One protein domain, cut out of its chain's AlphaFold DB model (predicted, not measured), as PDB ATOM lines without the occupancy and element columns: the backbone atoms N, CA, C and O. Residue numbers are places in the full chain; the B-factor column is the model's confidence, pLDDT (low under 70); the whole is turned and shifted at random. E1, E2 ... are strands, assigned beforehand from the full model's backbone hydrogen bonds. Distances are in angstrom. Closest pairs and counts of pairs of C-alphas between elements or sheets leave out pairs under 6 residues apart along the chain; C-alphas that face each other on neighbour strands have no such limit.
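What this domain is: This is residues 43 to 111 and 178 to 184 of the 205 residues of an uncharacterized protein of Aspergillus awamori (UniProt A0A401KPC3). What shape do these coordinates make? A strongly twisted sheet of four strands, E1 to E4, makes one layer of a small sandwich, and the hairpin E5 and E6 makes the other, only partly face to face with it, with E5 over the E1 and E2 side. What are its parts? The printed part has 76 residues, with no named helix and six named strands, E1 to E6 in chain order; the larger sheet runs E1, E2, E3, E4, and both sheets are antiparallel. How large and regular is it? The class is all strand, though 33 of the 76 residues, under half, are in named elements. The whole is compact, with a radius of gyration of the C-alphas of 11.9 A and spans of 36 by 28 by 19 A.

Where its parts are: Where is the larger sheet? E1 is residues 44 to 49, 14.5 A long, from C-alpha 44 at (-8.092, 1.424, -46.930). E2 is residues 55 to 59, E3 residues 64 to 68, and E4 residues 74 to 79, 14.1 A long. Where is the smaller sheet? E5 is residues 84 to 89, 14.3 A long, and E6 is residues 95 to 99, ending at C-alpha 99 at (-15.959, 1.679, -36.009).

How they stand to each other: How is the larger sheet joined? E1 to E4 form a meander, each strand the antiparallel neighbour of the one before, with E1 and E4 as edge strands. Within hydrogen-bond range are N 48 and O 56 of E1 and E2, 2.9 A, N 66 and O 57 of E3 and E2, 2.8 A, and N 67 and O 75 of E3 and E4, 2.9 A. How does the other sheet stand to it? In this sandwich, two sheets face to face, the best planes are 38 degrees apart. The closest C-alphas of E1 and E5 are those of Gly 46 and Gly 86, 4.2 A, and of E2 and E5 those of Val 58 and Pro 84, 6.0 A. What of E6? E5 and E6 are a hairpin, with N 96 and O 88 at 2.8 A, while E6 is apart from E1, E2, E3 and E4.

The domain as a whole: How far does it reach? The two C-alphas farthest apart are those of Asn 71 and Ser 184, 38.1 A. Is the printed part cut? Residues 112 to 177 are not printed, and C-alphas 111 and 178 are 10.2 A apart across the cut. Are there long links? The five links from E1 to E6 are tight, and residues 100 to 111 are a long stretch with no named element. Where is the model's confidence low? Residues 103 to 111 and 178 to 184 have pLDDT under 70, and the mean of the printed part is 79.3.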
ATOM      1  N   PHE A  43      -9.754  -2.491 -48.503       92.56
ATOM      2  CA  PHE A  43     -10.342  -1.154 -48.612       92.56
ATOM      3  C   PHE A  43      -9.818  -0.257 -47.486       92.56
ATOM      4  O   PHE A  43     -10.182  -0.417 -46.322       92.56
ATOM      5  N   LEU A  44      -8.909   0.649 -47.859       94.19
ATOM      6  CA  LEU A  44      -8.092   1.424 -46.930       94.19
ATOM      7  C   LEU A  44      -8.728   2.768 -46.594       94.19
ATOM      8  O   LEU A  44      -9.047   3.532 -47.501       94.19
ATOM      9  N   GLU A  45      -8.814   3.075 -45.306       94.50
ATOM     10  CA  GLU A  45      -9.314   4.350 -44.783       94.50
ATOM     11  C   GLU A  45      -8.485   4.807 -43.569       94.50
ATOM     12  O   GLU A  45      -7.505   4.162 -43.174       94.50
ATOM     13  N   GLY A  46      -8.877   5.936 -42.976       94.19
ATOM     14  CA  GLY A  46      -8.408   6.381 -41.662       94.19
ATOM     15  C   GLY A  46      -6.886   6.496 -41.494       94.19
ATOM     16  O   GLY A  46      -6.377   5.990 -40.492       94.19
ATOM     17  N   PRO A  47      -6.136   7.124 -42.424       96.62
ATOM     18  CA  PRO A  47      -4.694   7.272 -42.274       96.62
ATOM     19  C   PRO A  47      -4.339   8.179 -41.090       96.62
ATOM     20  O   PRO A  47      -4.818   9.307 -40.995       96.62
ATOM     21  N   VAL A  48      -3.437   7.715 -40.223       95.06
ATOM     22  CA  VAL A  48      -2.875   8.520 -39.132       95.06
ATOM     23  C   VAL A  48      -1.373   8.290 -38.993       95.06
ATOM     24  O   VAL A  48      -0.898   7.157 -38.912       95.06
ATOM     25  N   TYR A  49      -0.612   9.382 -38.953       93.81
ATOM     26  CA  TYR A  49       0.803   9.340 -38.603       93.81
ATOM     27  C   TYR A  49       0.982   9.417 -37.096       93.81
ATOM     28  O   TYR A  49       0.280  10.146 -36.398       93.81
ATOM     29  N   THR A  50       1.978   8.697 -36.606       86.25
ATOM     30  CA  THR A  50       2.401   8.751 -35.206       86.25
ATOM     31  C   THR A  50       3.675   9.578 -35.066       86.25
ATOM     32  O   THR A  50       4.375   9.816 -36.050       86.25
ATOM     33  N   GLN A  51       4.012   9.997 -33.842       83.06
ATOM     34  CA  GLN A  51       5.230  10.784 -33.578       83.06
ATOM     35  C   GLN A  51       6.508  10.057 -34.025       83.06
ATOM     36  O   GLN A  51       7.474  10.688 -34.446       83.06
ATOM     37  N   ASN A  52       6.483   8.723 -34.017       80.75
ATOM     38  CA  ASN A  52       7.609   7.905 -34.449       80.75
ATOM     39  C   ASN A  52       7.766   7.867 -35.974       80.75
ATOM     40  O   ASN A  52       8.766   7.333 -36.438       80.75
ATOM     41  N   GLY A  53       6.836   8.431 -36.753       87.44
ATOM     42  CA  GLY A  53       6.859   8.451 -38.220       87.44
ATOM     43  C   GLY A  53       6.229   7.225 -38.887       87.44
ATOM     44  O   GLY A  53       6.289   7.108 -40.109       87.44
ATOM     45  N   ASP A  54       5.620   6.332 -38.105       91.56
ATOM     46  CA  ASP A  54       4.851   5.201 -38.622       91.56
ATOM     47  C   ASP A  54       3.453   5.666 -39.057       91.56
ATOM     48  O   ASP A  54       2.822   6.467 -38.354       91.56
ATOM     49  N   LEU A  55       2.971   5.141 -40.186       95.44
ATOM     50  CA  LEU A  55       1.626   5.372 -40.715       95.44
ATOM     51  C   LEU A  55       0.723   4.191 -40.353       95.44
ATOM     52  O   LEU A  55       1.044   3.047 -40.658       95.44
ATOM     53  N   TYR A  56      -0.425   4.471 -39.752       95.75
ATOM     54  CA  TYR A  56      -1.471   3.487 -39.497       95.75
ATOM     55  C   TYR A  56      -2.662   3.759 -40.401       95.75
ATOM     56  O   TYR A  56      -3.010   4.913 -40.638       95.75
ATOM     57  N   ILE A  57      -3.274   2.691 -40.897       96.88
ATOM     58  CA  ILE A  57      -4.458   2.721 -41.757       96.88
ATOM     59  C   ILE A  57      -5.393   1.588 -41.351       96.88
ATOM     60  O   ILE A  57      -4.946   0.567 -40.819       96.88
ATOM     61  N   VAL A  58      -6.680   1.743 -41.627       95.25
ATOM     62  CA  VAL A  58      -7.668   0.687 -41.390       95.25
ATOM     63  C   VAL A  58      -7.978  -0.049 -42.680       95.25
ATOM     64  O   VAL A  58      -7.904   0.529 -43.760       95.25
ATOM     65  N   ASP A  59      -8.342  -1.319 -42.559       94.75
ATOM     66  CA  ASP A  59      -8.948  -2.103 -43.627       94.75
ATOM     67  C   ASP A  59     -10.374  -2.461 -43.207       94.75
ATOM     68  O   ASP A  59     -10.596  -3.432 -42.475       94.75
ATOM     69  N   VAL A  60     -11.316  -1.608 -43.619       92.75
ATOM     70  CA  VAL A  60     -12.705  -1.571 -43.126       92.75
ATOM     71  C   VAL A  60     -13.407  -2.929 -43.242       92.75
ATOM     72  O   VAL A  60     -13.919  -3.409 -42.233       92.75
ATOM     73  N   PRO A  61     -13.415  -3.602 -44.412       92.44
ATOM     74  CA  PRO A  61     -14.236  -4.790 -44.616       92.44
ATOM     75  C   PRO A  61     -13.732  -5.994 -43.824       92.44
ATOM     76  O   PRO A  61     -14.468  -6.956 -43.623       92.44
ATOM     77  N   TYR A  62     -12.467  -5.969 -43.411       92.75
ATOM     78  CA  TYR A  62     -11.797  -7.104 -42.786       92.75
ATOM     79  C   TYR A  62     -11.438  -6.848 -41.322       92.75
ATOM     80  O   TYR A  62     -10.749  -7.678 -40.721       92.75
ATOM     81  N   GLY A  63     -11.882  -5.722 -40.751       92.25
ATOM     82  CA  GLY A  63     -11.723  -5.431 -39.331       92.25
ATOM     83  C   GLY A  63     -10.271  -5.271 -38.896       92.25
ATOM     84  O   GLY A  63      -9.901  -5.761 -37.828       92.25
ATOM     85  N   ARG A  64      -9.410  -4.670 -39.732       94.56
ATOM     86  CA  ARG A  64      -7.951  -4.650 -39.493       94.56
ATOM     87  C   ARG A  64      -7.389  -3.258 -39.321       94.56
ATOM     88  O   ARG A  64      -7.888  -2.300 -39.906       94.56
ATOM     89  N   ILE A  65      -6.280  -3.183 -38.594       94.06
ATOM     90  CA  ILE A  65      -5.379  -2.029 -38.615       94.06
ATOM     91  C   ILE A  65      -4.029  -2.498 -39.137       94.06
ATOM     92  O   ILE A  65      -3.428  -3.433 -38.597       94.06
ATOM     93  N   LEU A  66      -3.555  -1.832 -40.183       95.88
ATOM     94  CA  LEU A  66      -2.251  -2.064 -40.781       95.88
ATOM     95  C   LEU A  66      -1.308  -0.929 -40.386       95.88
ATOM     96  O   LEU A  66      -1.695   0.240 -40.370       95.88
ATOM     97  N   LYS A  67      -0.058  -1.280 -40.101       95.38
ATOM     98  CA  LYS A  67       1.042  -0.342 -39.889       95.38
ATOM     99  C   LYS A  67       1.963  -0.376 -41.097       95.38
ATOM    100  O   LYS A  67       2.339  -1.456 -41.542       95.38
ATOM    101  N   ILE A  68       2.358   0.801 -41.564       96.31
ATOM    102  CA  ILE A  68       3.394   1.024 -42.567       96.31
ATOM    103  C   ILE A  68       4.528   1.781 -41.881       96.31
ATOM    104  O   ILE A  68       4.348   2.924 -41.454       96.31
ATOM    105  N   ASP A  69       5.685   1.141 -41.750       91.19
ATOM    106  CA  ASP A  69       6.844   1.758 -41.109       91.19
ATOM    107  C   ASP A  69       7.604   2.719 -42.050       91.19
ATOM    108  O   ASP A  69       7.231   2.958 -43.208       91.19
ATOM    109  N   LYS A  70       8.708   3.292 -41.556       91.00
ATOM    110  CA  LYS A  70       9.576   4.188 -42.342       91.00
ATOM    111  C   LYS A  70      10.186   3.522 -43.578       91.00
ATOM    112  O   LYS A  70      10.407   4.216 -44.571       91.00
ATOM    113  N   ASN A  71      10.408   2.210 -43.525       93.94
ATOM    114  CA  ASN A  71      10.950   1.398 -44.614       93.94
ATOM    115  C   ASN A  71       9.871   0.949 -45.610       93.94
ATOM    116  O   ASN A  71      10.191   0.292 -46.596       93.94
ATOM    117  N   LYS A  72       8.611   1.356 -45.398       95.19
ATOM    118  CA  LYS A  72       7.431   0.966 -46.184       95.19
ATOM    119  C   LYS A  72       7.041  -0.501 -46.010       95.19
ATOM    120  O   LYS A  72       6.261  -1.014 -46.814       95.19
ATOM    121  N   GLU A  73       7.507  -1.140 -44.942       95.94
ATOM    122  CA  GLU A  73       7.077  -2.485 -44.583       95.94
ATOM    123  C   GLU A  73       5.688  -2.438 -43.954       95.94
ATOM    124  O   GLU A  73       5.398  -1.604 -43.091       95.94
ATOM    125  N   VAL A  74       4.819  -3.339 -44.414       96.06
ATOM    126  CA  VAL A  74       3.413  -3.385 -44.013       96.06
ATOM    127  C   VAL A  74       3.185  -4.559 -43.075       96.06
ATOM    128  O   VAL A  74       3.501  -5.697 -43.410       96.06
ATOM    129  N   THR A  75       2.586  -4.296 -41.917       93.12
ATOM    130  CA  THR A  75       2.272  -5.318 -40.909       93.12
ATOM    131  C   THR A  75       0.824  -5.202 -40.437       93.12
ATOM    132  O   THR A  75       0.323  -4.105 -40.194       93.12
ATOM    133  N   GLU A  76       0.133  -6.337 -40.302       94.00
ATOM    134  CA  GLU A  76      -1.182  -6.405 -39.656       94.00
ATOM    135  C   GLU A  76      -0.987  -6.334 -38.138       94.00
ATOM    136  O   GLU A  76      -0.444  -7.254 -37.533       94.00
ATOM    137  N   CYS A  77      -1.387  -5.219 -37.523       88.75
ATOM    138  CA  CYS A  77      -1.226  -5.014 -36.081       88.75
ATOM    139  C   CYS A  77      -2.333  -5.695 -35.281       88.75
ATOM    140  O   CYS A  77      -2.099  -6.200 -34.185       88.75
ATOM    141  N   ILE A  78      -3.554  -5.651 -35.811       86.81
ATOM    142  CA  ILE A  78      -4.731  -6.246 -35.192       86.81
ATOM    143  C   ILE A  78      -5.757  -6.586 -36.265       86.81
ATOM    144  O   ILE A  78      -5.880  -5.884 -37.273       86.81
ATOM    145  N   ARG A  79      -6.524  -7.635 -35.982       90.44
ATOM    146  CA  ARG A  79      -7.747  -8.019 -36.674       90.44
ATOM    147  C   ARG A  79      -8.801  -8.365 -35.633       90.44
ATOM    148  O   ARG A  79      -8.491  -9.048 -34.657       90.44
ATOM    149  N   TYR A  80     -10.020  -7.892 -35.830       87.75
ATOM    150  CA  TYR A  80     -11.137  -8.126 -34.921       87.75
ATOM    151  C   TYR A  80     -12.476  -8.073 -35.665       87.75
ATOM    152  O   TYR A  80     -12.528  -7.722 -36.840       87.75
ATOM    153  N   ASP A  81     -13.555  -8.455 -34.983       88.19
ATOM    154  CA  ASP A  81     -14.911  -8.410 -35.537       88.19
ATOM    155  C   ASP A  81     -15.482  -6.984 -35.491       88.19
ATOM    156  O   ASP A  81     -16.254  -6.618 -34.601       88.19
ATOM    157  N   GLY A  82     -15.040  -6.152 -36.426       90.12
ATOM    158  CA  GLY A  82     -15.422  -4.751 -36.527       90.12
ATOM    159  C   GLY A  82     -15.287  -4.216 -37.945       90.12
ATOM    160  O   GLY A  82     -14.794  -4.900 -38.841       90.12
ATOM    161  N   GLU A  83     -15.726  -2.979 -38.128       91.44
ATOM    162  CA  GLU A  83     -15.648  -2.231 -39.382       91.44
ATOM    163  C   GLU A  83     -14.977  -0.874 -39.108       91.44
ATOM    164  O   GLU A  83     -15.639   0.174 -39.126       91.44
ATOM    165  N   PRO A  84     -13.665  -0.866 -38.790       91.75
ATOM    166  CA  PRO A  84     -12.938   0.351 -38.464       91.75
ATOM    167  C   PRO A  84     -12.911   1.285 -39.661       91.75
ATOM    168  O   PRO A  84     -12.639   0.849 -40.772       91.75
ATOM    169  N   ASN A  85     -13.124   2.577 -39.436       90.94
ATOM    170  CA  ASN A  85     -13.132   3.591 -40.489       90.94
ATOM    171  C   ASN A  85     -12.180   4.758 -40.206       90.94
ATOM    172  O   ASN A  85     -11.468   5.194 -41.103       90.94
ATOM    173  N   GLY A  86     -12.148   5.250 -38.966       91.19
ATOM    174  CA  GLY A  86     -11.327   6.398 -38.580       91.19
ATOM    175  C   GLY A  86     -10.314   6.044 -37.500       91.19
ATOM    176  O   GLY A  86     -10.612   5.242 -36.614       91.19
ATOM    177  N   LEU A  87      -9.142   6.678 -37.551       90.19
ATOM    178  CA  LEU A  87      -8.125   6.607 -36.506       90.19
ATOM    179  C   LEU A  87      -7.711   8.009 -36.065       90.19
ATOM    180  O   LEU A  87      -7.561   8.913 -36.884       90.19
ATOM    181  N   VAL A  88      -7.440   8.161 -34.772       90.81
ATOM    182  CA  VAL A  88      -6.677   9.291 -34.237       90.81
ATOM    183  C   VAL A  88      -5.658   8.782 -33.229       90.81
ATOM    184  O   VAL A  88      -5.931   7.858 -32.463       90.81
ATOM    185  N   VAL A  89      -4.467   9.377 -33.233       84.88
ATOM    186  CA  VAL A  89      -3.436   9.103 -32.235       84.88
ATOM    187  C   VAL A  89      -3.521  10.152 -31.131       84.88
ATOM    188  O   VAL A  89      -3.544  11.350 -31.395       84.88
ATOM    189  N   ARG A  90      -3.601   9.697 -29.882       84.12
ATOM    190  CA  ARG A  90      -3.506  10.551 -28.693       84.12
ATOM    191  C   ARG A  90      -2.038  10.835 -28.372       84.12
ATOM    192  O   ARG A  90      -1.148  10.084 -28.764       84.12
ATOM    193  N   ASP A  91      -1.793  11.869 -27.575       79.44
ATOM    194  CA  ASP A  91      -0.441  12.274 -27.162       79.44
ATOM    195  C   ASP A  91       0.343  11.183 -26.411       79.44
ATOM    196  O   ASP A  91       1.571  11.202 -26.406       79.44
ATOM    197  N   ASP A  92      -0.353  10.224 -25.792       75.94
ATOM    198  CA  ASP A  92       0.238   9.064 -25.112       75.94
ATOM    199  C   ASP A  92       0.562   7.894 -26.065       75.94
ATOM    200  O   ASP A  92       0.950   6.814 -25.617       75.94
ATOM    201  N   GLY A  93       0.386   8.091 -27.375       74.00
ATOM    202  CA  GLY A  93       0.592   7.072 -28.399       74.00
ATOM    203  C   GLY A  93      -0.556   6.068 -28.519       74.00
ATOM    204  O   GLY A  93      -0.378   5.048 -29.181       74.00
ATOM    205  N   CYS A  94      -1.711   6.319 -27.890       81.88
ATOM    206  CA  CYS A  94      -2.914   5.504 -28.045       81.88
ATOM    207  C   CYS A  94      -3.597   5.751 -29.394       81.88
ATOM    208  O   CYS A  94      -3.962   6.890 -29.685       81.88
ATOM    209  N   LEU A  95      -3.901   4.692 -30.149       83.31
ATOM    210  CA  LEU A  95      -4.845   4.772 -31.272       83.31
ATOM    211  C   LEU A  95      -6.293   4.673 -30.778       83.31
ATOM    212  O   LEU A  95      -6.664   3.696 -30.133       83.31
ATOM    213  N   VAL A  96      -7.101   5.684 -31.087       85.75
ATOM    214  CA  VAL A  96      -8.558   5.682 -30.907       85.75
ATOM    215  C   VAL A  96      -9.201   5.398 -32.257       85.75
ATOM    216  O   VAL A  96      -8.771   5.948 -33.271       85.75
ATOM    217  N   ILE A  97     -10.207   4.528 -32.257       86.81
ATOM    218  CA  ILE A  97     -10.796   3.958 -33.465       86.81
ATOM    219  C   ILE A  97     -12.272   4.347 -33.534       86.81
ATOM    220  O   ILE A  97     -13.003   4.179 -32.559       86.81
ATOM    221  N   ALA A  98     -12.706   4.839 -34.691       89.56
ATOM    222  CA  ALA A  98     -14.116   4.917 -35.048       89.56
ATOM    223  C   ALA A  98     -14.491   3.662 -35.844       89.56
ATOM    224  O   ALA A  98     -13.817   3.346 -36.826       89.56
ATOM    225  N   ASP A  99     -15.547   2.961 -35.433       89.00
ATOM    226  CA  ASP A  99     -15.959   1.679 -36.009       89.00
ATOM    227  C   ASP A  99     -17.470   1.666 -36.285       89.00
ATOM    228  O   ASP A  99     -18.274   1.985 -35.406       89.00
ATOM    229  N   TYR A 100     -17.853   1.313 -37.516       84.56
ATOM    230  CA  TYR A 100     -19.255   1.290 -37.946       84.56
ATOM    231  C   TYR A 100     -20.060   0.143 -37.333       84.56
ATOM    232  O   TYR A 100     -21.230   0.328 -36.991       84.56
ATOM    233  N   LYS A 101     -19.448  -1.033 -37.180       84.81
ATOM    234  CA  LYS A 101     -20.085  -2.224 -36.604       84.81
ATOM    235  C   LYS A 101     -20.131  -2.126 -35.081       84.81
ATOM    236  O   LYS A 101     -21.096  -2.542 -34.444       84.81
ATOM    237  N   GLN A 102     -19.099  -1.530 -34.500       79.31
ATOM    238  CA  GLN A 102     -18.850  -1.418 -33.071       79.31
ATOM    239  C   GLN A 102     -18.994   0.057 -32.650       79.31
ATOM    240  O   GLN A 102     -18.021   0.709 -32.285       79.31
ATOM    241  N   VAL A 103     -20.226   0.579 -32.720       53.69
ATOM    242  CA  VAL A 103     -20.613   2.013 -32.757       53.69
ATOM    243  C   VAL A 103     -19.979   2.945 -31.689       53.69
ATOM    244  O   VAL A 103     -20.090   4.153 -31.835       53.69
ATOM    245  N   HIS A 104     -19.281   2.469 -30.648       48.72
ATOM    246  CA  HIS A 104     -18.580   3.313 -29.652       48.72
ATOM    247  C   HIS A 104     -17.349   2.639 -29.005       48.72
ATOM    248  O   HIS A 104     -17.055   2.853 -27.822       48.72
ATOM    249  N   THR A 105     -16.655   1.746 -29.707       44.47
ATOM    250  CA  THR A 105     -15.835   0.765 -28.988       44.47
ATOM    251  C   THR A 105     -14.393   1.209 -28.738       44.47
ATOM    252  O   THR A 105     -13.491   1.009 -29.543       44.47
ATOM    253  N   TYR A 106     -14.156   1.697 -27.518       49.22
ATOM    254  CA  TYR A 106     -12.884   1.496 -26.825       49.22
ATOM    255  C   TYR A 106     -12.782   0.005 -26.465       49.22
ATOM    256  O   TYR A 106     -13.422  -0.459 -25.519       49.22
ATOM    257  N   LEU A 107     -12.048  -0.777 -27.258       39.59
ATOM    258  CA  LEU A 107     -11.972  -2.233 -27.078       39.59
ATOM    259  C   LEU A 107     -11.260  -2.593 -25.754       39.59
ATOM    260  O   LEU A 107     -10.312  -1.898 -25.401       39.59
ATOM    261  N   PRO A 108     -11.681  -3.645 -25.013       33.22
ATOM    262  CA  PRO A 108     -10.981  -4.199 -23.845       33.22
ATOM    263  C   PRO A 108     -10.130  -5.466 -24.119       33.22
ATOM    264  O   PRO A 108     -10.383  -6.226 -25.047       33.22
ATOM    265  N   ALA A 109      -9.093  -5.653 -23.288       34.97
ATOM    266  CA  ALA A 109      -7.952  -6.580 -23.416       34.97
ATOM    267  C   ALA A 109      -8.291  -8.026 -22.983       34.97
ATOM    268  O   ALA A 109      -9.244  -8.188 -22.212       34.97
ATOM    269  N   PRO A 110      -7.493  -9.060 -23.360       39.44
ATOM    270  CA  PRO A 110      -6.095  -8.977 -23.812       39.44
ATOM    271  C   PRO A 110      -5.780  -9.598 -25.182       39.44
ATOM    272  O   PRO A 110      -6.295 -10.652 -25.543       39.44
ATOM    273  N   LEU A 111      -4.830  -8.977 -25.892       34.59
ATOM    274  CA  LEU A 111      -4.030  -9.660 -26.908       34.59
ATOM    275  C   LEU A 111      -2.831 -10.339 -26.221       34.59
ATOM    276  O   LEU A 111      -2.199  -9.715 -25.362       34.59
ATOM    277  N   VAL A 178      -2.038   0.284 -29.136       43.97
ATOM    278  CA  VAL A 178      -3.497   0.224 -29.250       43.97
ATOM    279  C   VAL A 178      -3.989   0.158 -27.804       43.97
ATOM    280  O   VAL A 178      -4.031  -0.921 -27.214       43.97
ATOM    281  N   CYS A 179      -4.199   1.314 -27.155       37.84
ATOM    282  CA  CYS A 179      -4.643   1.305 -25.764       37.84
ATOM    283  C   CYS A 179      -6.108   0.901 -25.727       37.84
ATOM    284  O   CYS A 179      -7.016   1.604 -26.156       37.84
ATOM    285  N   ILE A 180      -6.280  -0.270 -25.154       38.00
ATOM    286  CA  ILE A 180      -7.512  -0.994 -24.981       38.00
ATOM    287  C   ILE A 180      -7.785  -0.917 -23.468       38.00
ATOM    288  O   ILE A 180      -7.025  -1.521 -22.701       38.00
ATOM    289  N   PRO A 181      -8.746  -0.115 -22.965       27.81
ATOM    290  CA  PRO A 181      -8.985  -0.043 -21.528       27.81
ATOM    291  C   PRO A 181      -9.347  -1.423 -20.982       27.81
ATOM    292  O   PRO A 181     -10.210  -2.118 -21.509       27.81
ATOM    293  N   ALA A 182      -8.700  -1.825 -19.888       29.98
ATOM    294  CA  ALA A 182      -9.104  -3.013 -19.157       29.98
ATOM    295  C   ALA A 182     -10.599  -2.905 -18.819       29.98
ATOM    296  O   ALA A 182     -11.034  -1.921 -18.212       29.98
ATOM    297  N   LEU A 183     -11.370  -3.948 -19.138       32.25
ATOM    298  CA  LEU A 183     -12.586  -4.249 -18.394       32.25
ATOM    299  C   LEU A 183     -12.159  -4.460 -16.937       32.25
ATOM    300  O   LEU A 183     -11.880  -5.575 -16.496       32.25
ATOM    301  N   SER A 184     -12.084  -3.372 -16.171       29.19
ATOM    302  CA  SER A 184     -12.155  -3.440 -14.723       29.19
ATOM    303  C   SER A 184     -13.489  -4.097 -14.421       29.19
ATOM    304  O   SER A 184     -14.544  -3.469 -14.512       29.19
TER     305      SER A 184